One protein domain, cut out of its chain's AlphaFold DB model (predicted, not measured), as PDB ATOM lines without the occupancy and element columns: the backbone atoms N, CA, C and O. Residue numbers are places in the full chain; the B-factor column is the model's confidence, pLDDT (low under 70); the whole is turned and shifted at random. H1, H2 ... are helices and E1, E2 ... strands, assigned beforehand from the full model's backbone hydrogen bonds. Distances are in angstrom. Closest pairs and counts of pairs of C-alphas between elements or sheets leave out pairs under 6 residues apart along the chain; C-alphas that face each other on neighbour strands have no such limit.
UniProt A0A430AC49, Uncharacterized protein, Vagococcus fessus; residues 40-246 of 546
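This is residues 40 to 246 of the 546 residues of an uncharacterized protein of Vagococcus fessus (UniProt A0A430AC49). The chain is wound in stacked turns, a solenoid with one wall of E6, E8, E10, E12, E14, E16 and E18, a facing wall of E9, E11, E13, E15 and E17, and a row of short pairings from residues 110 to 111 on to residues 222 to 223. At its first end the hairpin E1 and E2 extends the first wall, the strongly twisted sheet E5, E4, E3, E7 stands opposite, and residues 40 to 48 of H1 stick out. The printed part has 207 residues, with H1 followed by E1 to E18; it is mostly strand, though under half of its residues are in named elements. It is compact, with a radius of gyration of the C-alphas of 16.7 A and spans of 45 by 32 by 31 A.

H1, residues 40 to 52, begins at C-alpha 40 (216.354, 220.202, 330.697) and is 17.3 A long. Then come E1, 57 to 61; E2, 67 to 71; E3, 77 to 83, 20.0 A; E4, 86 to 91, 16.1 A; E5, 94 to 99, 16.2 A; E6, 103 to 107; and E7, 110 to 113. The turns go on with E8, 124 to 128; E9, 136 to 139; E10, 146 to 150; E11, 161 to 164; E12, 171 to 175; E13, 183 to 186; E14, 193 to 197; E15, 205 to 208; E16, 215 to 219; E17, 232 to 235; and E18, 242 to 245, ending at C-alpha 245 (182.046, 230.042, 327.530).

The largest sheet, strongly twisted and mixed, runs E2, E1, E6, E8, E10, E12, E14, E16, E18. E1 and E6 are antiparallel at 170 degrees, with N 59 and O 105 2.9 A apart; E8 and E10 are parallel at 1 degree, with N 127 and O 148 2.9 A apart. With the parallel sheet E9, E11, E13, E15, E17 it makes a sandwich, two sheets face to face, and the parts that face each other are 10.8 A centre to centre. In that sheet N 163 of E11 and O 184 of E13 are 2.8 A apart. E3, E4 and E5 form a meander, each strand the antiparallel neighbour of the one before; N 88 and O 81 are 2.9 A apart, as are N 87 and O 98. E7 is parallel to E3, with N 78 and O 110 2.9 A apart. H1 is not on any of the three sheets, and every O i to N i+4 pair in it is within hydrogen-bond range.

The C-alphas farthest apart, of Glu 41 and Tyr 228, are 52.2 A apart. The printed part has no cut. The link E16 to E17, 12 residues, is long. Mean pLDDT of the printed part is 80.4, and residues 40 to 54, 212 to 215, 220 to 221 and 224 to 246 are under 70.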
ATOM      1  N   ILE A  40     216.329 220.808 329.359       37.69
ATOM      2  CA  ILE A  40     216.354 220.202 330.697       37.69
ATOM      3  C   ILE A  40     217.007 221.139 331.719       37.69
ATOM      4  O   ILE A  40     216.569 221.170 332.855       37.69
ATOM      5  N   GLU A  41     217.993 221.957 331.345       38.72
ATOM      6  CA  GLU A  41     218.654 222.877 332.286       38.72
ATOM      7  C   GLU A  41     217.762 224.080 332.658       38.72
ATOM      8  O   GLU A  41     217.753 224.514 333.808       38.72
ATOM      9  N   MET A  42     216.941 224.566 331.718       42.72
ATOM     10  CA  MET A  42     215.958 225.634 331.950       42.72
ATOM     11  C   MET A  42     214.704 225.111 332.668       42.72
ATOM     12  O   MET A  42     214.234 225.750 333.602       42.72
ATOM     13  N   VAL A  43     214.216 223.915 332.308       43.12
ATOM     14  CA  VAL A  43     213.130 223.218 333.022       43.12
ATOM     15  C   VAL A  43     213.565 222.801 334.425       43.12
ATOM     16  O   VAL A  43     212.778 222.920 335.353       43.12
ATOM     17  N   ASN A  44     214.816 222.377 334.621       41.41
ATOM     18  CA  ASN A  44     215.355 222.123 335.956       41.41
ATOM     19  C   ASN A  44     215.556 223.429 336.727       41.41
ATOM     20  O   ASN A  44     215.295 223.432 337.917       41.41
ATOM     21  N   LYS A  45     215.909 224.551 336.082       45.44
ATOM     22  CA  LYS A  45     215.893 225.875 336.731       45.44
ATOM     23  C   LYS A  45     214.485 226.318 337.136       45.44
ATOM     24  O   LYS A  45     214.335 226.831 338.231       45.44
ATOM     25  N   PHE A  46     213.462 226.091 336.309       44.25
ATOM     26  CA  PHE A  46     212.063 226.398 336.645       44.25
ATOM     27  C   PHE A  46     211.486 225.446 337.710       44.25
ATOM     28  O   PHE A  46     210.831 225.901 338.638       44.25
ATOM     29  N   LYS A  47     211.803 224.146 337.661       42.25
ATOM     30  CA  LYS A  47     211.464 223.187 338.730       42.25
ATOM     31  C   LYS A  47     212.228 223.456 340.030       42.25
ATOM     32  O   LYS A  47     211.682 223.248 341.104       42.25
ATOM     33  N   MET A  48     213.461 223.959 339.947       39.50
ATOM     34  CA  MET A  48     214.191 224.468 341.114       39.50
ATOM     35  C   MET A  48     213.593 225.787 341.628       39.50
ATOM     36  O   MET A  48     213.577 225.992 342.836       39.50
ATOM     37  N   MET A  49     213.026 226.643 340.761       45.94
ATOM     38  CA  MET A  49     212.226 227.801 341.191       45.94
ATOM     39  C   MET A  49     210.944 227.378 341.922       45.94
ATOM     40  O   MET A  49     210.538 228.081 342.830       45.94
ATOM     41  N   GLU A  50     210.322 226.237 341.613       42.53
ATOM     42  CA  GLU A  50     209.214 225.710 342.433       42.53
ATOM     43  C   GLU A  50     209.682 225.133 343.777       42.53
ATOM     44  O   GLU A  50     208.976 225.275 344.772       42.53
ATOM     45  N   SER A  51     210.867 224.511 343.833       40.03
ATOM     46  CA  SER A  51     211.366 223.861 345.056       40.03
ATOM     47  C   SER A  51     212.141 224.782 346.010       40.03
ATOM     48  O   SER A  51     212.329 224.412 347.165       40.03
ATOM     49  N   GLU A  52     212.600 225.951 345.548       43.34
ATOM     50  CA  GLU A  52     213.333 226.951 346.349       43.34
ATOM     51  C   GLU A  52     212.705 228.365 346.316       43.34
ATOM     52  O   GLU A  52     213.278 229.297 346.884       43.34
ATOM     53  N   ALA A  53     211.533 228.572 345.689       48.12
ATOM     54  CA  ALA A  53     210.867 229.878 345.720       48.12
ATOM     55  C   ALA A  53     210.474 230.256 347.145       48.12
ATOM     56  O   ALA A  53     209.655 229.599 347.784       48.12
ATOM     57  N   GLN A  54     211.005 231.384 347.600       60.62
ATOM     58  CA  GLN A  54     210.488 232.067 348.771       60.62
ATOM     59  C   GLN A  54     209.009 232.409 348.581       60.62
ATOM     60  O   GLN A  54     208.602 232.868 347.513       60.62
ATOM     61  N   ASP A  55     208.231 232.243 349.652       73.81
ATOM     62  CA  ASP A  55     206.793 232.534 349.700       73.81
ATOM     63  C   ASP A  55     206.445 233.991 349.333       73.81
ATOM     64  O   ASP A  55     205.277 234.287 349.113       73.81
ATOM     65  N   SER A  56     207.418 234.916 349.314       90.00
ATOM     66  CA  SER A  56     207.205 236.342 349.046       90.00
ATOM     67  C   SER A  56     208.437 236.997 348.400       90.00
ATOM     68  O   SER A  56     209.443 237.245 349.068       90.00
ATOM     69  N   ALA A  57     208.397 237.267 347.091       92.81
ATOM     70  CA  ALA A  57     209.539 237.831 346.360       92.81
ATOM     71  C   ALA A  57     209.152 238.495 345.027       92.81
ATOM     72  O   ALA A  57     208.061 238.295 344.487       92.81
ATOM     73  N   ILE A  58     210.098 239.265 344.476       93.81
ATOM     74  CA  ILE A  58     210.122 239.646 343.059       93.81
ATOM     75  C   ILE A  58     211.334 238.989 342.409       93.81
ATOM     76  O   ILE A  58     212.474 239.350 342.705       93.81
ATOM     77  N   THR A  59     211.087 238.058 341.497       91.81
ATOM     78  CA  THR A  59     212.125 237.405 340.697       91.81
ATOM     79  C   THR A  59     212.148 238.034 339.316       91.81
ATOM     80  O   THR A  59     211.092 238.256 338.730       91.81
ATOM     81  N   TYR A  60     213.326 238.340 338.780       90.38
ATOM     82  CA  TYR A  60     213.427 238.937 337.452       90.38
ATOM     83  C   TYR A  60     214.683 238.515 336.696       90.38
ATOM     84  O   TYR A  60     215.711 238.187 337.289       90.38
ATOM     85  N   VAL A  61     214.596 238.552 335.368       88.06
ATOM     86  CA  VAL A  61     215.740 238.385 334.466       88.06
ATOM     87  C   VAL A  61     216.288 239.768 334.125       88.06
ATOM     88  O   VAL A  61     215.594 240.575 333.505       88.06
ATOM     89  N   ALA A  62     217.517 240.048 334.554       85.19
ATOM     90  CA  ALA A  62     218.210 241.302 334.280       85.19
ATOM     91  C   ALA A  62     218.660 241.404 332.810       85.19
ATOM     92  O   ALA A  62     218.614 240.437 332.048       85.19
ATOM     93  N   GLU A  63     219.128 242.587 332.409       80.62
ATOM     94  CA  GLU A  63     219.554 242.881 331.032       80.62
ATOM     95  C   GLU A  63     220.664 241.938 330.522       80.62
ATOM     96  O   GLU A  63     220.669 241.554 329.350       80.62
ATOM     97  N   ASP A  64     221.556 241.500 331.416       82.75
ATOM     98  CA  ASP A  64     222.636 240.542 331.139       82.75
ATOM     99  C   ASP A  64     222.167 239.073 331.074       82.75
ATOM    100  O   ASP A  64     222.970 238.167 330.840       82.75
ATOM    101  N   GLY A  65     220.867 238.828 331.265       81.31
ATOM    102  CA  GLY A  65     220.255 237.502 331.305       81.31
ATOM    103  C   GLY A  65     220.397 236.786 332.649       81.31
ATOM    104  O   GLY A  65     219.969 235.634 332.763       81.31
ATOM    105  N   SER A  66     220.989 237.423 333.664       81.19
ATOM    106  CA  SER A  66     221.086 236.844 335.002       81.19
ATOM    107  C   SER A  66     219.732 236.858 335.712       81.19
ATOM    108  O   SER A  66     218.945 237.795 335.589       81.19
ATOM    109  N   LEU A  67     219.465 235.794 336.470       84.31
ATOM    110  CA  LEU A  67     218.304 235.716 337.346       84.31
ATOM    111  C   LEU A  67     218.624 236.435 338.655       84.31
ATOM    112  O   LEU A  67     219.643 236.152 339.284       84.31
ATOM    113  N   GLN A  68     217.737 237.326 339.069       89.81
ATOM    114  CA  GLN A  68     217.847 238.097 340.298       89.81
ATOM    115  C   GLN A  68     216.595 237.884 341.144       89.81
ATOM    116  O   GLN A  68     215.493 237.733 340.616       89.81
ATOM    117  N   VAL A  69     216.767 237.904 342.465       90.69
ATOM    118  CA  VAL A  69     215.673 237.767 343.430       90.69
ATOM    119  C   VAL A  69     215.733 238.941 344.396       90.69
ATOM    120  O   VAL A  69     216.750 239.182 345.045       90.69
ATOM    121  N   LEU A  70     214.637 239.687 344.477       92.81
ATOM    122  CA  LEU A  70     214.397 240.674 345.516       92.81
ATOM    123  C   LEU A  70     213.452 240.054 346.543       92.81
ATOM    124  O   LEU A  70     212.240 240.005 346.332       92.81
ATOM    125  N   GLU A  71     214.027 239.584 347.645       91.88
ATOM    126  CA  GLU A  71     213.268 239.024 348.759       91.88
ATOM    127  C   GLU A  71     212.374 240.095 349.385       91.88
ATOM    128  O   GLU A  71     212.804 241.233 349.629       91.88
ATOM    129  N   ILE A  72     211.128 239.728 349.668       90.56
ATOM    130  CA  ILE A  72     210.188 240.597 350.362       90.56
ATOM    131  C   ILE A  72     209.816 239.903 351.666       90.56
ATOM    132  O   ILE A  72     209.355 238.766 351.651       90.56
ATOM    133  N   PRO A  73     210.006 240.549 352.829       89.44
ATOM    134  CA  PRO A  73     209.601 239.927 354.076       89.44
ATOM    135  C   PRO A  73     208.097 239.651 354.053       89.44
ATOM    136  O   PRO A  73     207.312 240.522 353.666       89.44
ATOM    137  N   LYS A  74     207.703 238.455 354.497       83.62
ATOM    138  CA  LYS A  74     206.302 238.025 354.554       83.62
ATOM    139  C   LYS A  74     205.411 239.096 355.194       83.62
ATOM    140  O   LYS A  74     205.832 239.799 356.113       83.62
ATOM    141  N   ASP A  75     204.201 239.248 354.659       81.31
ATOM    142  CA  ASP A  75     203.196 240.240 355.074       81.31
ATOM    143  C   ASP A  75     203.618 241.715 354.889       81.31
ATOM    144  O   ASP A  75     202.886 242.641 355.266       81.31
ATOM    145  N   THR A  76     204.776 241.976 354.270       89.00
ATOM    146  CA  THR A  76     205.204 243.343 353.971       89.00
ATOM    147  C   THR A  76     204.460 243.879 352.763       89.00
ATOM    148  O   THR A  76     204.485 243.325 351.666       89.00
ATOM    149  N   LYS A  77     203.838 245.037 352.961       93.19
ATOM    150  CA  LYS A  77     203.207 245.795 351.888       93.19
ATOM    151  C   LYS A  77     204.242 246.654 351.168       93.19
ATOM    152  O   LYS A  77     204.879 247.500 351.806       93.19
ATOM    153  N   ILE A  78     204.355 246.495 349.855       94.56
ATOM    154  CA  ILE A  78     205.299 247.236 349.015       94.56
ATOM    155  C   ILE A  78     204.593 248.308 348.174       94.56
ATOM    156  O   ILE A  78     203.388 248.247 347.929       94.56
ATOM    157  N   GLU A  79     205.346 249.306 347.719       94.31
ATOM    158  CA  GLU A  79     204.926 250.205 346.637       94.31
ATOM    159  C   GLU A  79     205.781 249.889 345.406       94.31
ATOM    160  O   GLU A  79     207.001 249.765 345.532       94.31
ATOM    161  N   VAL A  80     205.157 249.771 344.234       92.69
ATOM    162  CA  VAL A  80     205.856 249.501 342.972       92.69
ATOM    163  C   VAL A  80     205.483 250.591 341.982       92.69
ATOM    164  O   VAL A  80     204.313 250.944 341.841       92.69
ATOM    165  N   ARG A  81     206.479 251.152 341.301       91.38
ATOM    166  CA  ARG A  81     206.262 252.167 340.271       91.38
ATOM    167  C   ARG A  81     206.978 251.781 338.987       91.38
ATOM    168  O   ARG A  81     208.195 251.612 338.996       91.38
ATOM    169  N   GLY A  82     206.210 251.688 337.903       89.25
ATOM    170  CA  GLY A  82     206.734 251.482 336.560       89.25
ATOM    171  C   GLY A  82     207.318 252.752 335.947       89.25
ATOM    172  O   GLY A  82     206.762 253.845 336.091       89.25
ATOM    173  N   HIS A  83     208.435 252.580 335.253       90.25
ATOM    174  CA  HIS A  83     209.062 253.532 334.343       90.25
ATOM    175  C   HIS A  83     209.467 252.774 333.072       90.25
ATOM    176  O   HIS A  83     209.701 251.573 333.148       90.25
ATOM    177  N   ASN A  84     209.640 253.472 331.947       89.62
ATOM    178  CA  ASN A  84     210.040 252.872 330.664       89.62
ATOM    179  C   ASN A  84     211.250 251.927 330.775       89.62
ATOM    180  O   ASN A  84     211.274 250.861 330.165       89.62
ATOM    181  N   ASP A  85     212.237 252.297 331.589       90.50
ATOM    182  CA  ASP A  85     213.522 251.609 331.725       90.50
ATOM    183  C   ASP A  85     213.682 250.822 333.034       90.50
ATOM    184  O   ASP A  85     214.709 250.173 333.237       90.50
ATOM    185  N   ARG A  86     212.730 250.898 333.975       92.50
ATOM    186  CA  ARG A  86     212.894 250.260 335.291       92.50
ATOM    187  C   ARG A  86     211.612 250.131 336.105       92.50
ATOM    188  O   ARG A  86     210.652 250.874 335.925       92.50
ATOM    189  N   LEU A  87     211.692 249.301 337.140       93.12
ATOM    190  CA  LEU A  87     210.768 249.311 338.271       93.12
ATOM    191  C   LEU A  87     211.432 249.884 339.521       93.12
ATOM    192  O   LEU A  87     212.492 249.426 339.947       93.12
ATOM    193  N   ASP A  88     210.766 250.846 340.149       94.12
ATOM    194  CA  ASP A  88     211.118 251.313 341.487       94.12
ATOM    195  C   ASP A  88     210.271 250.532 342.510       94.12
ATOM    196  O   ASP A  88     209.050 250.695 342.575       94.12
ATOM    197  N   VAL A  89     210.918 249.698 343.328       95.19
ATOM    198  CA  VAL A  89     210.285 248.903 344.390       95.19
ATOM    199  C   VAL A  89     210.641 249.495 345.745       95.19
ATOM    200  O   VAL A  89     211.814 249.633 346.093       95.19
ATOM    201  N   LYS A  90     209.636 249.839 346.548       95.38
ATOM    202  CA  LYS A  90     209.825 250.377 347.897       95.38
ATOM    203  C   LYS A  90     209.300 249.406 348.946       95.38
ATOM    204  O   LYS A  90     208.105 249.113 348.991       95.38
ATOM    205  N   ILE A  91     210.200 248.991 349.832       94.00
ATOM    206  CA  ILE A  91     209.946 248.087 350.957       94.00
ATOM    207  C   ILE A  91     210.219 248.880 352.241       94.00
ATOM    208  O   ILE A  91     211.366 249.165 352.597       94.00
ATOM    209  N   GLY A  92     209.159 249.333 352.913       89.19
ATOM    210  CA  GLY A  92     209.284 250.245 354.054       89.19
ATOM    211  C   GLY A  92     209.967 251.568 353.673       89.19
ATOM    212  O   GLY A  92     209.396 252.386 352.948       89.19
ATOM    213  N   LYS A  93     211.183 251.802 354.187       90.06
ATOM    214  CA  LYS A  93     212.010 252.985 353.862       90.06
ATOM    215  C   LYS A  93     213.020 252.727 352.737       90.06
ATOM    216  O   LYS A  93     213.567 253.687 352.195       90.06
ATOM    217  N   THR A  94     213.262 251.466 352.396       94.88
ATOM    218  CA  THR A  94     214.243 251.064 351.388       94.88
ATOM    219  C   THR A  94     213.629 251.171 349.999       94.88
ATOM    220  O   THR A  94     212.473 250.803 349.800       94.88
ATOM    221  N   LYS A  95     214.405 251.682 349.040       95.19
ATOM    222  CA  LYS A  95     214.046 251.716 347.619       95.19
ATOM    223  C   LYS A  95     215.067 250.915 346.826       95.19
ATOM    224  O   LYS A  95     216.257 251.220 346.892       95.19
ATOM    225  N   THR A  96     214.586 249.955 346.055       95.81
ATOM    226  CA  THR A  96     215.363 249.132 345.130       95.81
ATOM    227  C   THR A  96     214.932 249.473 343.711       95.81
ATOM    228  O   THR A  96     213.746 249.663 343.454       95.81
ATOM    229  N   LYS A  97     215.894 249.571 342.795       95.69
ATOM    230  CA  LYS A  97     215.626 249.751 341.366       95.69
ATOM    231  C   LYS A  97     215.902 248.446 340.640       95.69
ATOM    232  O   LYS A  97     216.971 247.871 340.830       95.69
ATOM    233  N   ILE A  98     214.966 248.023 339.808       94.62
ATOM    234  CA  ILE A  98     215.112 246.895 338.893       94.62
ATOM    235  C   ILE A  98     215.207 247.495 337.493       94.62
ATOM    236  O   ILE A  98     214.193 247.919 336.945       94.62
ATOM    237  N   ASN A  99     216.420 247.609 336.952       94.50
ATOM    238  CA  ASN A  99     216.650 248.246 335.652       94.50
ATOM    239  C   ASN A  99     216.522 247.225 334.518       94.50
ATOM    240  O   ASN A  99     217.048 246.117 334.631       94.50
ATOM    241  N   ASN A 100     215.849 247.629 333.444       92.38
ATOM    242  CA  ASN A 100     215.643 246.884 332.203       92.38
ATOM    243  C   ASN A 100     215.297 245.386 332.373       92.38
ATOM    244  O   ASN A 100     215.941 244.542 331.740       92.38
ATOM    245  N   PRO A 101     214.343 245.015 333.249       93.62
ATOM    246  CA  PRO A 101     213.985 243.613 333.416       93.62
ATOM    247  C   PRO A 101     213.314 243.064 332.153       93.62
ATOM    248  O   PRO A 101     212.433 243.710 331.595       93.62
ATOM    249  N   LYS A 102     213.683 241.847 331.740       89.50
ATOM    250  CA  LYS A 102     213.043 241.155 330.605       89.50
ATOM    251  C   LYS A 102     211.853 240.306 331.021       89.50
ATOM    252  O   LYS A 102     210.815 240.320 330.375       89.50
ATOM    253  N   GLU A 103     211.993 239.562 332.106       91.19
ATOM    254  CA  GLU A 103     210.927 238.729 332.662       91.19
ATOM    255  C   GLU A 103     210.798 239.056 334.143       91.19
ATOM    256  O   GLU A 103     211.818 239.260 334.806       91.19
ATOM    257  N   ILE A 104     209.569 239.132 334.657       93.31
ATOM    258  CA  ILE A 104     209.310 239.426 336.068       93.31
ATOM    259  C   ILE A 104     208.232 238.498 336.612       93.31
ATOM    260  O   ILE A 104     207.177 238.324 336.009       93.31
ATOM    261  N   ILE A 105     208.481 237.970 337.803       92.44
ATOM    262  CA  ILE A 105     207.534 237.204 338.598       92.44
ATOM    263  C   ILE A 105     207.349 237.927 339.929       92.44
ATOM    264  O   ILE A 105     208.304 238.106 340.685       92.44
ATOM    265  N   PHE A 106     206.117 238.325 340.220       93.19
ATOM    266  CA  PHE A 106     205.700 238.777 341.541       93.19
ATOM    267  C   PHE A 106     205.032 237.600 342.244       93.19
ATOM    268  O   PHE A 106     204.034 237.091 341.735       93.19
ATOM    269  N   LYS A 107     205.564 237.172 343.392       91.56
ATOM    270  CA  LYS A 107     205.045 236.006 344.114       91.56
ATOM    271  C   LYS A 107     204.710 236.336 345.561       91.56
ATOM    272  O   LYS A 107     205.581 236.842 346.257       91.56
ATOM    273  N   GLY A 108     203.482 236.051 345.997       90.81
ATOM    274  CA  GLY A 108     203.052 236.069 347.403       90.81
ATOM    275  C   GLY A 108     203.270 237.398 348.132       90.81
ATOM    276  O   GLY A 108     203.699 237.436 349.287       90.81
ATOM    277  N   ILE A 109     203.035 238.518 347.448       93.00
ATOM    278  CA  ILE A 109     203.295 239.870 347.968       93.00
ATOM    279  C   ILE A 109     202.023 240.713 348.022       93.00
ATOM    280  O   ILE A 109     201.074 240.490 347.274       93.00
ATOM    281  N   THR A 110     202.015 241.740 348.877       95.00
ATOM    282  CA  THR A 110     200.949 242.754 348.893       95.00
ATOM    283  C   THR A 110     201.451 244.082 348.332       95.00
ATOM    284  O   THR A 110     202.436 244.636 348.823       95.00
ATOM    285  N   VAL A 111     200.751 244.638 347.343       94.06
ATOM    286  CA  VAL A 111     201.131 245.873 346.642       94.06
ATOM    287  C   VAL A 111     200.122 246.984 346.947       94.06
ATOM    288  O   VAL A 111     198.943 246.877 346.618       94.06
ATOM    289  N   LYS A 112     200.578 248.080 347.570       91.62
ATOM    290  CA  LYS A 112     199.709 249.205 347.982       91.62
ATOM    291  C   LYS A 112     199.268 250.095 346.825       91.62
ATOM    292  O   LYS A 112     198.126 250.535 346.752       91.62
ATOM    293  N   ASN A 113     200.229 250.456 345.979       78.88
ATOM    294  CA  ASN A 113     200.068 251.410 344.891       78.88
ATOM    295  C   ASN A 113     200.853 250.870 343.698       78.88
ATOM    296  O   ASN A 113     202.079 250.959 343.706       78.88
ATOM    297  N   LEU A 114     200.157 250.335 342.703       77.88
ATOM    298  CA  LEU A 114     200.707 250.065 341.376       77.88
ATOM    299  C   LEU A 114     199.687 250.594 340.369       77.88
ATOM    300  O   LEU A 114     198.819 249.857 339.921       77.88
ATOM    301  N   VAL A 115     199.718 251.903 340.122       70.12
ATOM    302  CA  VAL A 115     198.650 252.594 339.377       70.12
ATOM    303  C   VAL A 115     198.963 252.700 337.883       70.12
ATOM    304  O   VAL A 115     198.041 252.830 337.097       70.12
ATOM    305  N   PRO A 116     200.234 252.676 337.462       80.50
ATOM    306  CA  PRO A 116     200.526 252.028 336.177       80.50
ATOM    307  C   PRO A 116     201.910 251.364 336.053       80.50
ATOM    308  O   PRO A 116     202.902 251.795 336.657       80.50
ATOM    309  N   PHE A 117     201.968 250.330 335.222       84.62
ATOM    310  CA  PHE A 117     203.134 249.521 334.895       84.62
ATOM    311  C   PHE A 117     203.527 249.764 333.423       84.62
ATOM    312  O   PHE A 117     202.859 249.268 332.525       84.62
ATOM    313  N   TYR A 118     204.619 250.511 333.194       84.62
ATOM    314  CA  TYR A 118     205.065 251.011 331.874       84.62
ATOM    315  C   TYR A 118     206.503 250.594 331.507       84.62
ATOM    316  O   TYR A 118     207.288 251.426 331.072       84.62
ATOM    317  N   THR A 119     206.936 249.366 331.789       87.50
ATOM    318  CA  THR A 119     208.349 248.990 331.575       87.50
ATOM    319  C   THR A 119     208.550 248.366 330.198       87.50
ATOM    320  O   THR A 119     208.321 247.173 330.028       87.50
ATOM    321  N   ASP A 120     209.012 249.158 329.225       88.19
ATOM    322  CA  ASP A 120     209.133 248.760 327.813       88.19
ATOM    323  C   ASP A 120     210.043 247.549 327.612       88.19
ATOM    324  O   ASP A 120     209.835 246.776 326.688       88.19
ATOM    325  N   SER A 121     211.054 247.359 328.461       90.00
ATOM    326  CA  SER A 121     211.983 246.217 328.380       90.00
ATOM    327  C   SER A 121     211.357 244.864 328.731       90.00
ATOM    328  O   SER A 121     211.931 243.832 328.383       90.00
ATOM    329  N   VAL A 122     210.199 244.858 329.394       92.75
ATOM    330  CA  VAL A 122     209.568 243.635 329.887       92.75
ATOM    331  C   VAL A 122     208.873 242.906 328.747       92.75
ATOM    332  O   VAL A 122     207.976 243.435 328.099       92.75
ATOM    333  N   GLU A 123     209.274 241.658 328.552       91.88
ATOM    334  CA  GLU A 123     208.684 240.702 327.623       91.88
ATOM    335  C   GLU A 123     207.632 239.833 328.326       91.88
ATOM    336  O   GLU A 123     206.611 239.504 327.724       91.88
ATOM    337  N   LYS A 124     207.826 239.498 329.614       90.25
ATOM    338  CA  LYS A 124     206.899 238.634 330.369       90.25
ATOM    339  C   LYS A 124     206.655 239.097 331.796       90.25
ATOM    340  O   LYS A 124     207.600 239.429 332.515       90.25
ATOM    341  N   VAL A 125     205.400 239.014 332.232       93.44
ATOM    342  CA  VAL A 125     205.002 239.229 333.629       93.44
ATOM    343  C   VAL A 125     204.178 238.051 334.133       93.44
ATOM    344  O   VAL A 125     203.245 237.608 333.469       93.44
ATOM    345  N   MET A 126     204.492 237.590 335.339       91.81
ATOM    346  CA  MET A 126     203.686 236.643 336.100       91.81
ATOM    347  C   MET A 126     203.339 237.233 337.466       91.81
ATOM    348  O   MET A 126     204.207 237.749 338.173       91.81
ATOM    349  N   LEU A 127     202.067 237.143 337.830       94.50
ATOM    350  CA  LEU A 127     201.536 237.492 339.141       94.50
ATOM    351  C   LEU A 127     201.036 236.200 339.782       94.50
ATOM    352  O   LEU A 127     200.138 235.576 339.237       94.50
ATOM    353  N   ASP A 128     201.623 235.787 340.898       90.69
ATOM    354  CA  ASP A 128     201.309 234.530 341.584       90.69
ATOM    355  C   ASP A 128     201.042 234.809 343.066       90.69
ATOM    356  O   ASP A 128     201.941 235.216 343.803       90.69
ATOM    357  N   GLY A 129     199.794 234.688 343.516       92.94
ATOM    358  CA  GLY A 129     199.446 235.000 344.904       92.94
ATOM    359  C   GLY A 129     199.620 236.481 345.267       92.94
ATOM    360  O   GLY A 129     199.944 236.806 346.413       92.94
ATOM    361  N   VAL A 130     199.488 237.403 344.305       94.12
ATOM    362  CA  VAL A 130     199.698 238.839 344.542       94.12
ATOM    363  C   VAL A 130     198.408 239.505 345.002       94.12
ATOM    364  O   VAL A 130     197.371 239.397 344.356       94.12
ATOM    365  N   ASN A 131     198.476 240.259 346.095       95.25
ATOM    366  CA  ASN A 131     197.358 241.041 346.612       95.25
ATOM    367  C   ASN A 131     197.564 242.539 346.342       95.25
ATOM    368  O   ASN A 131     198.317 243.215 347.047       95.25
ATOM    369  N   PHE A 132     196.891 243.080 345.334       95.06
ATOM    370  CA  PHE A 132     196.856 244.513 345.071       95.06
ATOM    371  C   PHE A 132     195.754 245.177 345.899       95.06
ATOM    372  O   PHE A 132     194.575 244.873 345.746       95.06
ATOM    373  N   GLU A 133     196.113 246.156 346.733       94.44
ATOM    374  CA  GLU A 133     195.119 246.930 347.501       94.44
ATOM    375  C   GLU A 133     194.253 247.836 346.606       94.44
ATOM    376  O   GLU A 133     193.196 248.310 347.023       94.44
ATOM    377  N   LYS A 134     194.708 248.089 345.377       92.81
ATOM    378  CA  LYS A 134     194.095 248.957 344.368       92.81
ATOM    379  C   LYS A 134     194.067 248.249 343.015       92.81
ATOM    380  O   LYS A 134     194.692 247.206 342.858       92.81
ATOM    381  N   GLY A 135     193.369 248.841 342.052       91.31
ATOM    382  CA  GLY A 135     193.484 248.427 340.658       91.31
ATOM    383  C   GLY A 135     194.884 248.647 340.097       91.31
ATOM    384  O   GLY A 135     195.634 249.486 340.612       91.31
ATOM    385  N   THR A 136     195.216 247.906 339.043       91.88
ATOM    386  CA  THR A 136     196.485 248.055 338.334       91.88
ATOM    387  C   THR A 136     196.320 248.114 336.823       91.88
ATOM    388  O   THR A 136     195.359 247.591 336.264       91.88
ATOM    389  N   ASP A 137     197.270 248.779 336.182       90.69
ATOM    390  CA  ASP A 137     197.259 249.100 334.765       90.69
ATOM    391  C   ASP A 137     198.564 248.626 334.118       90.69
ATOM    392  O   ASP A 137     199.643 249.065 334.520       90.69
ATOM    393  N   PHE A 138     198.459 247.729 333.146       91.44
ATOM    394  CA  PHE A 138     199.533 247.277 332.269       91.44
ATOM    395  C   PHE A 138     199.371 247.965 330.921       91.44
ATOM    396  O   PHE A 138     198.730 247.442 330.007       91.44
ATOM    397  N   SER A 139     199.951 249.151 330.807       88.69
ATOM    398  CA  SER A 139     199.784 250.006 329.641       88.69
ATOM    399  C   SER A 139     201.102 250.334 328.982       88.69
ATOM    400  O   SER A 139     202.135 250.385 329.639       88.69
ATOM    401  N   VAL A 140     201.067 250.564 327.666       86.38
ATOM    402  CA  VAL A 140     202.233 251.009 326.880       86.38
ATOM    403  C   VAL A 140     203.444 250.096 327.121       86.38
ATOM    404  O   VAL A 140     204.520 250.548 327.484       86.38
ATOM    405  N   LEU A 141     203.241 248.785 326.985       88.88
ATOM    406  CA  LEU A 141     204.293 247.784 327.161       88.88
ATOM    407  C   LEU A 141     204.723 247.267 325.793       88.88
ATOM    408  O   LEU A 141     204.197 246.269 325.296       88.88
ATOM    409  N   GLU A 142     205.667 247.969 325.164       90.75
ATOM    410  CA  GLU A 142     206.043 247.727 323.762       90.75
ATOM    411  C   GLU A 142     206.537 246.300 323.480       90.75
ATOM    412  O   GLU A 142     206.358 245.793 322.365       90.75
ATOM    413  N   ASN A 143     207.174 245.655 324.465       92.62
ATOM    414  CA  ASN A 143     207.760 244.325 324.304       92.62
ATOM    415  C   ASN A 143     207.003 243.195 325.003       92.62
ATOM    416  O   ASN A 143     207.355 242.042 324.757       92.62
ATOM    417  N   LEU A 144     205.966 243.489 325.794       93.81
ATOM    418  CA  LEU A 144     205.234 242.464 326.536       93.81
ATOM    419  C   LEU A 144     204.560 241.497 325.560       93.81
ATOM    420  O   LEU A 144     203.716 241.911 324.766       93.81
ATOM    421  N   ASP A 145     204.917 240.216 325.633       91.00
ATOM    422  CA  ASP A 145     204.317 239.135 324.853       91.00
ATOM    423  C   ASP A 145     203.406 238.218 325.684       91.00
ATOM    424  O   ASP A 145     202.498 237.594 325.118       91.00
ATOM    425  N   THR A 146     203.608 238.189 327.008       87.06
ATOM    426  CA  THR A 146     202.931 237.283 327.945       87.06
ATOM    427  C   THR A 146     202.617 237.971 329.278       87.06
ATOM    428  O   THR A 146     203.527 238.438 329.968       87.06
ATOM    429  N   LEU A 147     201.345 237.957 329.687       92.69
ATOM    430  CA  LEU A 147     200.904 238.280 331.051       92.69
ATOM    431  C   LEU A 147     200.145 237.090 331.650       92.69
ATOM    432  O   LEU A 147     199.105 236.691 331.128       92.69
ATOM    433  N   LEU A 148     200.655 236.559 332.760       90.00
ATOM    434  CA  LEU A 148     200.031 235.479 333.524       90.00
ATOM    435  C   LEU A 148     199.606 235.988 334.900       90.00
ATOM    436  O   LEU A 148     200.373 236.673 335.582       90.00
ATOM    437  N   VAL A 149     198.400 235.628 335.323       94.12
ATOM    438  CA  VAL A 149     197.843 235.996 336.625       94.12
ATOM    439  C   VAL A 149     197.290 234.749 337.298       94.12
ATOM    440  O   VAL A 149     196.439 234.068 336.743       94.12
ATOM    441  N   LYS A 150     197.760 234.452 338.501       90.44
ATOM    442  CA  LYS A 150     197.388 233.267 339.263       90.44
ATOM    443  C   LYS A 150     197.156 233.620 340.720       90.44
ATOM    444  O   LYS A 150     197.934 234.382 341.303       90.44
ATOM    445  N   ASP A 151     196.074 233.094 341.286       92.00
ATOM    446  CA  ASP A 151     195.742 233.164 342.716       92.00
ATOM    447  C   ASP A 151     195.850 234.586 343.304       92.00
ATOM    448  O   ASP A 151     196.162 234.795 344.477       92.00
ATOM    449  N   SER A 152     195.626 235.601 342.467       95.69
ATOM    450  CA  SER A 152     195.899 237.001 342.784       95.69
ATOM    451  C   SER A 152     194.604 237.759 343.062       95.69
ATOM    452  O   SER A 152     193.538 237.435 342.545       95.69
ATOM    453  N   THR A 153     194.673 238.797 343.891       96.31
ATOM    454  CA  THR A 153     193.529 239.651 344.235       96.31
ATOM    455  C   THR A 153     193.803 241.091 343.838       96.31
ATOM    456  O   THR A 153     194.864 241.629 344.134       96.31
ATOM    457  N   PHE A 154     192.823 241.736 343.211       95.62
ATOM    458  CA  PHE A 154     192.912 243.109 342.731       95.62
ATOM    459  C   PHE A 154     191.850 243.973 343.399       95.62
ATOM    460  O   PHE A 154     190.652 243.712 343.280       95.62
ATOM    461  N   GLY A 155     192.276 245.013 344.113       93.25
ATOM    462  CA  GLY A 155     191.396 246.048 344.648       93.25
ATOM    463  C   GLY A 155     190.723 246.872 343.546       93.25
ATOM    464  O   GLY A 155     190.850 246.584 342.356       93.25
ATOM    465  N   ALA A 156     190.005 247.920 343.943       86.75
ATOM    466  CA  ALA A 156     189.308 248.811 343.019       86.75
ATOM    467  C   ALA A 156     189.934 250.212 343.027       86.75
ATOM    468  O   ALA A 156     190.242 250.769 344.083       86.75
ATOM    469  N   THR A 157     190.108 250.779 341.837       82.25
ATOM    470  CA  THR A 157     190.201 252.233 341.629       82.25
ATOM    471  C   THR A 157     189.096 252.616 340.648       82.25
ATOM    472  O   THR A 157     187.950 252.695 341.075       82.25
ATOM    473  N   ASP A 158     189.410 252.690 339.353       84.50
ATOM    474  CA  ASP A 158     188.434 252.770 338.251       84.50
ATOM    475  C   ASP A 158     188.210 251.410 337.559       84.50
ATOM    476  O   ASP A 158     187.266 251.235 336.794       84.50
ATOM    477  N   TYR A 159     189.124 250.470 337.797       89.06
ATOM    478  CA  TYR A 159     189.156 249.078 337.349       89.06
ATOM    479  C   TYR A 159     189.988 248.283 338.360       89.06
ATOM    480  O   TYR A 159     190.659 248.870 339.220       89.06
ATOM    481  N   SER A 160     189.936 246.957 338.283       93.69
ATOM    482  CA  SER A 160     190.840 246.063 339.009       93.69
ATOM    483  C   SER A 160     192.085 245.739 338.198       93.69
ATOM    484  O   SER A 160     193.187 245.750 338.744       93.69
ATOM    485  N   LEU A 161     191.918 245.505 336.899       94.19
ATOM    486  CA  LEU A 161     193.014 245.242 335.978       94.19
ATOM    487  C   LEU A 161     192.698 245.891 334.634       94.19
ATOM    488  O   LEU A 161     191.620 245.672 334.089       94.19
ATOM    489  N   ALA A 162     193.633 246.660 334.091       93.19
ATOM    490  CA  ALA A 162     193.622 247.052 332.690       93.19
ATOM    491  C   ALA A 162     194.891 246.534 332.018       93.19
ATOM    492  O   ALA A 162     195.970 246.639 332.594       93.19
ATOM    493  N   ILE A 163     194.763 245.985 330.814       92.62
ATOM    494  CA  ILE A 163     195.883 245.722 329.917       92.62
ATOM    495  C   ILE A 163     195.592 246.337 328.559       92.62
ATOM    496  O   ILE A 163     194.606 245.987 327.898       92.62
ATOM    497  N   HIS A 164     196.438 247.280 328.155       91.75
ATOM    498  CA  HIS A 164     196.242 247.948 326.885       91.75
ATOM    499  C   HIS A 164     197.496 248.505 326.242       91.75
ATOM    500  O   HIS A 164     198.512 248.754 326.887       91.75
ATOM    501  N   SER A 165     197.408 248.748 324.935       90.94
ATOM    502  CA  SER A 165     198.528 249.294 324.167       90.94
ATOM    503  C   SER A 165     199.795 248.429 324.304       90.94
ATOM    504  O   SER A 165     200.906 248.958 324.349       90.94
ATOM    505  N   ALA A 166     199.628 247.103 324.388       91.75
ATOM    506  CA  ALA A 166     200.706 246.117 324.380       91.75
ATOM    507  C   ALA A 166     200.733 245.417 323.003       91.75
ATOM    508  O   ALA A 166     200.133 244.355 322.814       91.75
ATOM    509  N   PRO A 167     201.387 246.011 321.984       90.44
ATOM    510  CA  PRO A 167     201.254 245.587 320.588       90.44
ATOM    511  C   PRO A 167     201.861 244.212 320.284       90.44
ATOM    512  O   PRO A 167     201.624 243.685 319.200       90.44
ATOM    513  N   LYS A 168     202.657 243.641 321.198       92.25
ATOM    514  CA  LYS A 168     203.258 242.305 321.061       92.25
ATOM    515  C   LYS A 168     202.609 241.250 321.950       92.25
ATOM    516  O   LYS A 168     203.017 240.092 321.870       92.25
ATOM    517  N   LEU A 169     201.607 241.620 322.749       91.50
ATOM    518  CA  LEU A 169     200.951 240.706 323.672       91.50
ATOM    519  C   LEU A 169     200.254 239.605 322.878       91.50
ATOM    520  O   LEU A 169     199.329 239.885 322.125       91.50
ATOM    521  N   THR A 170     200.701 238.363 323.047       85.12
ATOM    522  CA  THR A 170     200.094 237.185 322.402       85.12
ATOM    523  C   THR A 170     199.392 236.264 323.389       85.12
ATOM    524  O   THR A 170     198.575 235.449 322.973       85.12
ATOM    525  N   THR A 171     199.703 236.384 324.682       82.69
ATOM    526  CA  THR A 171     199.177 235.508 325.730       82.69
ATOM    527  C   THR A 171     198.747 236.340 326.933       82.69
ATOM    528  O   THR A 171     199.562 237.047 327.528       82.69
ATOM    529  N   PHE A 172     197.471 236.231 327.298       88.31
ATOM    530  CA  PHE A 172     196.919 236.760 328.540       88.31
ATOM    531  C   PHE A 172     196.073 235.677 329.211       88.31
ATOM    532  O   PHE A 172     195.048 235.262 328.662       88.31
ATOM    533  N   GLU A 173     196.527 235.204 330.372       87.06
ATOM    534  CA  GLU A 173     195.884 234.114 331.108       87.06
ATOM    535  C   GLU A 173     195.692 234.477 332.578       87.06
ATOM    536  O   GLU A 173     196.573 235.063 333.214       87.06
ATOM    537  N   VAL A 174     194.529 234.116 333.111       88.69
ATOM    538  CA  VAL A 174     194.130 234.354 334.495       88.69
ATOM    539  C   VAL A 174     193.570 233.065 335.088       88.69
ATOM    540  O   VAL A 174     192.660 232.481 334.508       88.69
ATOM    541  N   GLU A 175     194.055 232.661 336.258       86.12
ATOM    542  CA  GLU A 175     193.593 231.492 337.012       86.12
ATOM    543  C   GLU A 175     193.344 231.875 338.482       86.12
ATOM    544  O   GLU A 175     194.134 232.609 339.085       86.12
ATOM    545  N   GLY A 176     192.248 231.393 339.079       85.50
ATOM    546  CA  GLY A 176     192.057 231.418 340.541       85.50
ATOM    547  C   GLY A 176     192.012 232.814 341.179       85.50
ATOM    548  O   GLY A 176     192.230 232.961 342.379       85.50
ATOM    549  N   SER A 177     191.785 233.868 340.392       94.88
ATOM    550  CA  SER A 177     192.027 235.252 340.814       94.88
ATOM    551  C   SER A 177     190.736 236.011 341.130       94.88
ATOM    552  O   SER A 177     189.650 235.657 340.680       94.88
ATOM    553  N   THR A 178     190.824 237.076 341.928       94.44
ATOM    554  CA  THR A 178     189.674 237.908 342.323       94.44
ATOM    555  C   THR A 178     189.847 239.360 341.886       94.44
ATOM    556  O   THR A 178     190.804 240.021 342.281       94.44
ATOM    557  N   PHE A 179     188.870 239.893 341.156       93.81
ATOM    558  CA  PHE A 179     188.814 241.277 340.682       93.81
ATOM    559  C   PHE A 179     187.643 241.998 341.350       93.81
ATOM    560  O   PHE A 179     186.495 241.573 341.234       93.81
ATOM    561  N   ASN A 180     187.920 243.073 342.090       91.94
ATOM    562  CA  ASN A 180     186.912 243.849 342.820       91.94
ATOM    563  C   ASN A 180     186.257 244.991 342.007       91.94
ATOM    564  O   ASN A 180     185.422 245.700 342.562       91.94
ATOM    565  N   ALA A 181     186.641 245.177 340.743       90.06
ATOM    566  CA  ALA A 181     186.140 246.152 339.766       90.06
ATOM    567  C   ALA A 181     186.408 245.631 338.331       90.06
ATOM    568  O   ALA A 181     186.805 244.473 338.176       90.06
ATOM    569  N   ASP A 182     186.222 246.473 337.304       87.94
ATOM    570  CA  ASP A 182     186.374 246.099 335.888       87.94
ATOM    571  C   ASP A 182     187.694 245.366 335.572       87.94
ATOM    572  O   ASP A 182     188.767 245.736 336.066       87.94
ATOM    573  N   VAL A 183     187.630 244.407 334.649       90.38
ATOM    574  CA  VAL A 183     188.787 243.876 333.914       90.38
ATOM    575  C   VAL A 183     188.733 244.416 332.488       90.38
ATOM    576  O   VAL A 183     187.769 244.171 331.765       90.38
ATOM    577  N   ARG A 184     189.751 245.169 332.071       89.69
ATOM    578  CA  ARG A 184     189.805 245.832 330.761       89.69
ATOM    579  C   ARG A 184     190.946 245.275 329.913       89.69
ATOM    580  O   ARG A 184     192.083 245.254 330.368       89.69
ATOM    581  N   ILE A 185     190.657 244.849 328.688       89.50
ATOM    582  CA  ILE A 185     191.614 244.223 327.760       89.50
ATOM    583  C   ILE A 185     191.472 244.899 326.395       89.50
ATOM    584  O   ILE A 185     190.659 244.461 325.587       89.50
ATOM    585  N   TYR A 186     192.200 245.978 326.113       87.94
ATOM    586  CA  TYR A 186     191.951 246.753 324.888       87.94
ATOM    587  C   TYR A 186     193.198 247.238 324.156       87.94
ATOM    588  O   TYR A 186     194.267 247.318 324.733       87.94
ATOM    589  N   ASP A 187     193.084 247.562 322.867       87.56
ATOM    590  CA  ASP A 187     194.203 248.033 322.028       87.56
ATOM    591  C   ASP A 187     195.430 247.081 322.029       87.56
ATOM    592  O   ASP A 187     196.583 247.517 321.935       87.56
ATOM    593  N   ASN A 188     195.212 245.762 322.139       88.38
ATOM    594  CA  ASN A 188     196.268 244.740 322.069       88.38
ATOM    595  C   ASN A 188     196.204 244.014 320.716       88.38
ATOM    596  O   ASN A 188     195.590 242.957 320.567       88.38
ATOM    597  N   HIS A 189     196.816 244.599 319.683       84.69
ATOM    598  CA  HIS A 189     196.589 244.181 318.288       84.69
ATOM    599  C   HIS A 189     197.212 242.824 317.900       84.69
ATOM    600  O   HIS A 189     196.912 242.318 316.820       84.69
ATOM    601  N   ALA A 190     198.072 242.243 318.743       86.31
ATOM    602  CA  ALA A 190     198.629 240.897 318.559       86.31
ATOM    603  C   ALA A 190     197.933 239.822 319.414       86.31
ATOM    604  O   ALA A 190     198.243 238.637 319.269       86.31
ATOM    605  N   LEU A 191     197.005 240.216 320.294       83.38
ATOM    606  CA  LEU A 191     196.323 239.296 321.194       83.38
ATOM    607  C   LEU A 191     195.175 238.620 320.442       83.38
ATOM    608  O   LEU A 191     194.152 239.245 320.172       83.38
ATOM    609  N   GLU A 192     195.352 237.345 320.098       72.81
ATOM    610  CA  GLU A 192     194.346 236.550 319.375       72.81
ATOM    611  C   GLU A 192     193.321 235.898 320.314       72.81
ATOM    612  O   GLU A 192     192.177 235.676 319.926       72.81
ATOM    613  N   SER A 193     193.705 235.602 321.556       72.62
ATOM    614  CA  SER A 193     192.816 235.019 322.561       72.62
ATOM    615  C   SER A 193     193.303 235.296 323.979       72.62
ATOM    616  O   SER A 193     194.510 235.396 324.203       72.62
ATOM    617  N   SER A 194     192.385 235.322 324.941       79.94
ATOM    618  CA  SER A 194     192.708 235.278 326.375       79.94
ATOM    619  C   SER A 194     191.902 234.211 327.103       79.94
ATOM    620  O   SER A 194     190.776 233.916 326.707       79.94
ATOM    621  N   LEU A 195     192.460 233.670 328.184       79.62
ATOM    622  CA  LEU A 195     191.796 232.701 329.055       79.62
ATOM    623  C   LEU A 195     191.626 233.302 330.447       79.62
ATOM    624  O   LEU A 195     192.592 233.766 331.047       79.62
ATOM    625  N   ILE A 196     190.407 233.267 330.974       83.62
ATOM    626  CA  ILE A 196     190.131 233.574 332.376       83.62
ATOM    627  C   ILE A 196     189.453 232.345 332.964       83.62
ATOM    628  O   ILE A 196     188.421 231.905 332.453       83.62
ATOM    629  N   SER A 197     190.019 231.764 334.015       78.12
ATOM    630  CA  SER A 197     189.509 230.545 334.631       78.12
ATOM    631  C   SER A 197     189.437 230.631 336.149       78.12
ATOM    632  O   SER A 197     190.237 231.312 336.798       78.12
ATOM    633  N   ASN A 198     188.453 229.935 336.725       76.62
ATOM    634  CA  ASN A 198     188.270 229.747 338.167       76.62
ATOM    635  C   ASN A 198     188.351 231.053 338.981       76.62
ATOM    636  O   ASN A 198     188.788 231.058 340.130       76.62
ATOM    637  N   SER A 199     187.979 232.177 338.370       84.94
ATOM    638  CA  SER A 199     188.193 233.517 338.910       84.94
ATOM    639  C   SER A 199     186.876 234.179 339.303       84.94
ATOM    640  O   SER A 199     185.813 233.880 338.759       84.94
ATOM    641  N   THR A 200     186.936 235.109 340.253       86.12
ATOM    642  CA  THR A 200     185.795 235.927 340.680       86.12
ATOM    643  C   THR A 200     185.936 237.346 340.145       86.12
ATOM    644  O   THR A 200     186.916 238.021 340.446       86.12
ATOM    645  N   ILE A 201     184.949 237.837 339.399       86.12
ATOM    646  CA  ILE A 201     184.950 239.178 338.798       86.12
ATOM    647  C   ILE A 201     183.742 239.934 339.335       86.12
ATOM    648  O   ILE A 201     182.616 239.514 339.107       86.12
ATOM    649  N   LYS A 202     183.942 241.015 340.092       85.25
ATOM    650  CA  LYS A 202     182.839 241.733 340.759       85.25
ATOM    651  C   LYS A 202     182.188 242.838 339.919       85.25
ATOM    652  O   LYS A 202     181.217 243.434 340.370       85.25
ATOM    653  N   ASP A 203     182.711 243.120 338.730       82.69
ATOM    654  CA  ASP A 203     182.170 244.135 337.817       82.69
ATOM    655  C   ASP A 203     182.274 243.648 336.359       82.69
ATOM    656  O   ASP A 203     182.124 242.446 336.119       82.69
ATOM    657  N   ASP A 204     182.514 244.532 335.388       80.69
ATOM    658  CA  ASP A 204     182.516 244.175 333.968       80.69
ATOM    659  C   ASP A 204     183.842 243.548 333.500       80.69
ATOM    660  O   ASP A 204     184.929 243.911 333.958       80.69
ATOM    661  N   VAL A 205     183.773 242.685 332.483       83.00
ATOM    662  CA  VAL A 205     184.916 242.421 331.596       83.00
ATOM    663  C   VAL A 205     184.678 243.136 330.276       83.00
ATOM    664  O   VAL A 205     183.688 242.890 329.584       83.00
ATOM    665  N   ARG A 206     185.602 244.024 329.921       81.69
ATOM    666  CA  ARG A 206     185.549 244.823 328.697       81.69
ATOM    667  C   ARG A 206     186.779 244.529 327.869       81.69
ATOM    668  O   ARG A 206     187.888 244.615 328.393       81.69
ATOM    669  N   GLY A 207     186.621 244.236 326.589       78.75
ATOM    670  CA  GLY A 207     187.774 244.192 325.708       78.75
ATOM    671  C   GLY A 207     187.500 244.747 324.332       78.75
ATOM    672  O   GLY A 207     186.654 244.220 323.635       78.75
ATOM    673  N   ASP A 208     188.241 245.769 323.918       77.00
ATOM    674  CA  ASP A 208     187.964 246.542 322.705       77.00
ATOM    675  C   ASP A 208     189.235 246.723 321.855       77.00
ATOM    676  O   ASP A 208     190.343 246.651 322.365       77.00
ATOM    677  N   ASN A 209     189.122 246.948 320.546       75.75
ATOM    678  CA  ASN A 209     190.245 247.214 319.633       75.75
ATOM    679  C   ASN A 209     191.424 246.206 319.665       75.75
ATOM    680  O   ASN A 209     192.537 246.539 319.270       75.75
ATOM    681  N   ASN A 210     191.217 244.964 320.105       80.06
ATOM    682  CA  ASN A 210     192.220 243.897 319.978       80.06
ATOM    683  C   ASN A 210     192.297 243.357 318.536       80.06
ATOM    684  O   ASN A 210     191.619 243.856 317.630       80.06
ATOM    685  N   ALA A 211     193.125 242.324 318.324       72.81
ATOM    686  CA  ALA A 211     193.274 241.664 317.029       72.81
ATOM    687  C   ALA A 211     191.920 241.219 316.435       72.81
ATOM    688  O   ALA A 211     190.985 240.844 317.146       72.81
ATOM    689  N   LYS A 212     191.810 241.216 315.103       66.81
ATOM    690  CA  LYS A 212     190.607 240.729 314.415       66.81
ATOM    691  C   LYS A 212     190.371 239.247 314.738       66.81
ATOM    692  O   LYS A 212     191.256 238.427 314.517       66.81
ATOM    693  N   GLY A 213     189.158 238.905 315.180       61.81
ATOM    694  CA  GLY A 213     188.806 237.542 315.603       61.81
ATOM    695  C   GLY A 213     189.208 237.205 317.043       61.81
ATOM    696  O   GLY A 213     189.138 236.038 317.421       61.81
ATOM    697  N   TYR A 214     189.615 238.211 317.826       69.06
ATOM    698  CA  TYR A 214     189.887 238.075 319.251       69.06
ATOM    699  C   TYR A 214     188.675 237.547 320.030       69.06
ATOM    700  O   TYR A 214     187.532 237.953 319.789       69.06
ATOM    701  N   PHE A 215     188.952 236.668 320.991       65.56
ATOM    702  CA  PHE A 215     187.968 236.134 321.926       65.56
ATOM    703  C   PHE A 215     188.552 235.949 323.331       65.56
ATOM    704  O   PHE A 215     189.753 235.724 323.500       65.56
ATOM    705  N   THR A 216     187.677 235.970 324.335       72.88
ATOM    706  CA  THR A 216     188.004 235.554 325.706       72.88
ATOM    707  C   THR A 216     187.275 234.257 326.016       72.88
ATOM    708  O   THR A 216     186.054 234.194 325.866       72.88
ATOM    709  N   ASP A 217     188.022 233.235 326.432       72.69
ATOM    710  CA  ASP A 217     187.467 231.993 326.964       72.69
ATOM    711  C   ASP A 217     187.306 232.115 328.482       72.69
ATOM    712  O   ASP A 217     188.252 232.455 329.199       72.69
ATOM    713  N   PHE A 218     186.093 231.850 328.961       74.44
ATOM    714  CA  PHE A 218     185.763 231.825 330.379       74.44
ATOM    715  C   PHE A 218     185.496 230.387 330.825       74.44
ATOM    716  O   PHE A 218     184.580 229.744 330.310       74.44
ATOM    717  N   GLN A 219     186.244 229.915 331.827       70.06
ATOM    718  CA  GLN A 219     186.104 228.566 332.387       70.06
ATOM    719  C   GLN A 219     185.893 228.597 333.906       70.06
ATOM    720  O   GLN A 219     186.764 229.044 334.643       70.06
ATOM    721  N   GLY A 220     184.737 228.151 334.402       64.62
ATOM    722  CA  GLY A 220     184.493 228.048 335.855       64.62
ATOM    723  C   GLY A 220     184.537 229.378 336.632       64.62
ATOM    724  O   GLY A 220     184.822 229.388 337.827       64.62
ATOM    725  N   ASN A 221     184.302 230.516 335.971       69.00
ATOM    726  CA  ASN A 221     184.342 231.831 336.620       69.00
ATOM    727  C   ASN A 221     183.043 232.174 337.348       69.00
ATOM    728  O   ASN A 221     181.976 231.656 337.038       69.00
ATOM    729  N   SER A 222     183.146 233.118 338.278       72.25
ATOM    730  CA  SER A 222     182.042 233.707 339.025       72.25
ATOM    731  C   SER A 222     181.985 235.212 338.760       72.25
ATOM    732  O   SER A 222     182.796 235.964 339.301       72.25
ATOM    733  N   ILE A 223     181.013 235.675 337.974       71.88
ATOM    734  CA  ILE A 223     180.812 237.112 337.710       71.88
ATOM    735  C   ILE A 223     179.740 237.657 338.671       71.88
ATOM    736  O   ILE A 223     178.565 237.316 338.570       71.88
ATOM    737  N   VAL A 224     180.158 238.470 339.645       66.56
ATOM    738  CA  VAL A 224     179.398 238.914 340.829       66.56
ATOM    739  C   VAL A 224     179.126 240.426 340.769       66.56
ATOM    740  O   VAL A 224     179.656 241.195 341.556       66.56
ATOM    741  N   ARG A 225     178.295 240.820 339.802       64.25
ATOM    742  CA  ARG A 225     177.531 242.080 339.635       64.25
ATOM    743  C   ARG A 225     178.046 243.405 340.262       64.25
ATOM    744  O   ARG A 225     177.901 243.628 341.466       64.25
ATOM    745  N   GLY A 226     178.266 244.391 339.379       48.09
ATOM    746  CA  GLY A 226     177.901 245.814 339.526       48.09
ATOM    747  C   GLY A 226     176.634 246.156 338.702       48.09
ATOM    748  O   GLY A 226     176.251 245.429 337.794       48.09
ATOM    749  N   LYS A 227     175.863 247.190 339.056       47.84
ATOM    750  CA  LYS A 227     174.509 247.473 338.505       47.84
ATOM    751  C   LYS A 227     174.456 247.786 336.987       47.84
ATOM    752  O   LYS A 227     175.225 248.600 336.507       47.84
ATOM    753  N   TYR A 228     173.399 247.296 336.312       47.78
ATOM    754  CA  TYR A 228     172.812 247.761 335.027       47.78
ATOM    755  C   TYR A 228     173.777 248.172 333.889       47.78
ATOM    756  O   TYR A 228     173.504 249.157 333.197       47.78
ATOM    757  N   GLN A 229     174.868 247.437 333.653       53.53
ATOM    758  CA  GLN A 229     175.742 247.649 332.489       53.53
ATOM    759  C   GLN A 229     176.170 246.323 331.829       53.53
ATOM    760  O   GLN A 229     175.812 245.239 332.291       53.53
ATOM    761  N   ARG A 230     176.820 246.432 330.661       56.66
ATOM    762  CA  ARG A 230     177.230 245.324 329.786       56.66
ATOM    763  C   ARG A 230     178.334 244.500 330.467       56.66
ATOM    764  O   ARG A 230     179.502 244.846 330.351       56.66
ATOM    765  N   GLN A 231     177.945 243.412 331.132       57.94
ATOM    766  CA  GLN A 231     178.830 242.604 331.984       57.94
ATOM    767  C   GLN A 231     179.995 241.951 331.242       57.94
ATOM    768  O   GLN A 231     181.086 241.821 331.789       57.94
ATOM    769  N   LEU A 232     179.765 241.549 329.996       63.91
ATOM    770  CA  LEU A 232     180.800 241.069 329.092       63.91
ATOM    771  C   LEU A 232     180.670 241.862 327.798       63.91
ATOM    772  O   LEU A 232     179.687 241.693 327.076       63.91
ATOM    773  N   THR A 233     181.624 242.753 327.524       61.12
ATOM    774  CA  THR A 233     181.684 243.519 326.268       61.12
ATOM    775  C   THR A 233     182.933 243.160 325.492       61.12
ATOM    776  O   THR A 233     184.028 243.140 326.053       61.12
ATOM    777  N   SER A 234     182.761 242.876 324.204       55.09
ATOM    778  CA  SER A 234     183.869 242.663 323.289       55.09
ATOM    779  C   SER A 234     183.708 243.586 322.074       55.09
ATOM    780  O   SER A 234     182.627 243.691 321.506       55.09
ATOM    781  N   GLY A 235     184.755 244.316 321.710       49.03
ATOM    782  CA  GLY A 235     184.740 245.381 320.709       49.03
ATOM    783  C   GLY A 235     186.067 245.498 319.974       49.03
ATOM    784  O   GLY A 235     186.530 246.605 319.721       49.03
ATOM    785  N   GLY A 236     186.712 244.360 319.674       47.94
ATOM    786  CA  GLY A 236     187.915 244.286 318.832       47.94
ATOM    787  C   GLY A 236     187.796 245.093 317.529       47.94
ATOM    788  O   GLY A 236     186.696 245.470 317.129       47.94
ATOM    789  N   MET A 237     188.912 245.342 316.827       42.88
ATOM    790  CA  MET A 237     188.852 245.957 315.490       42.88
ATOM    791  C   MET A 237     187.962 245.069 314.587       42.88
ATOM    792  O   MET A 237     188.338 243.932 314.302       42.88
ATOM    793  N   SER A 238     186.753 245.534 314.242       43.75
ATOM    794  CA  SER A 238     185.567 244.724 313.863       43.75
ATOM    795  C   SER A 238     185.802 243.680 312.736       43.75
ATOM    796  O   SER A 238     186.724 243.800 311.927       43.75
ATOM    797  N   ASP A 239     185.075 242.548 312.645       36.50
ATOM    798  CA  ASP A 239     183.600 242.422 312.570       36.50
ATOM    799  C   ASP A 239     182.954 241.310 313.424       36.50
ATOM    800  O   ASP A 239     181.764 241.068 313.258       36.50
ATOM    801  N   LYS A 240     183.678 240.600 314.300       43.56
ATOM    802  CA  LYS A 240     183.079 239.611 315.224       43.56
ATOM    803  C   LYS A 240     183.922 239.505 316.476       43.56
ATOM    804  O   LYS A 240     185.058 239.033 316.406       43.56
ATOM    805  N   ALA A 241     183.376 239.966 317.585       44.34
ATOM    806  CA  ALA A 241     184.000 239.853 318.882       44.34
ATOM    807  C   ALA A 241     183.275 238.709 319.597       44.34
ATOM    808  O   ALA A 241     182.053 238.693 319.654       44.34
ATOM    809  N   VAL A 242     184.008 237.658 319.963       52.38
ATOM    810  CA  VAL A 242     183.384 236.373 320.288       52.38
ATOM    811  C   VAL A 242     183.615 236.032 321.750       52.38
ATOM    812  O   VAL A 242     184.750 236.026 322.219       52.38
ATOM    813  N   PHE A 243     182.553 235.682 322.466       61.06
ATOM    814  CA  PHE A 243     182.661 234.989 323.744       61.06
ATOM    815  C   PHE A 243     182.548 233.497 323.515       61.06
ATOM    816  O   PHE A 243     181.545 233.044 322.965       61.06
ATOM    817  N   TYR A 244     183.549 232.752 323.972       56.38
ATOM    818  CA  TYR A 244     183.389 231.330 324.228       56.38
ATOM    819  C   TYR A 244     183.242 231.162 325.733       56.38
ATOM    820  O   TYR A 244     184.013 231.717 326.518       56.38
ATOM    821  N   ILE A 245     182.214 230.430 326.136       58.88
ATOM    822  CA  ILE A 245     182.046 230.042 327.530       58.88
ATOM    823  C   ILE A 245     182.167 228.526 327.590       58.88
ATOM    824  O   ILE A 245     181.343 227.817 327.008       58.88
ATOM    825  N   ASN A 246     183.184 228.058 328.314       52.94
ATOM    826  CA  ASN A 246     183.525 226.653 328.514       52.94
ATOM    827  C   ASN A 246     183.796 225.894 327.205       52.94
ATOM    828  O   ASN A 246     182.993 225.054 326.801       52.94
TER     829      ASN A 246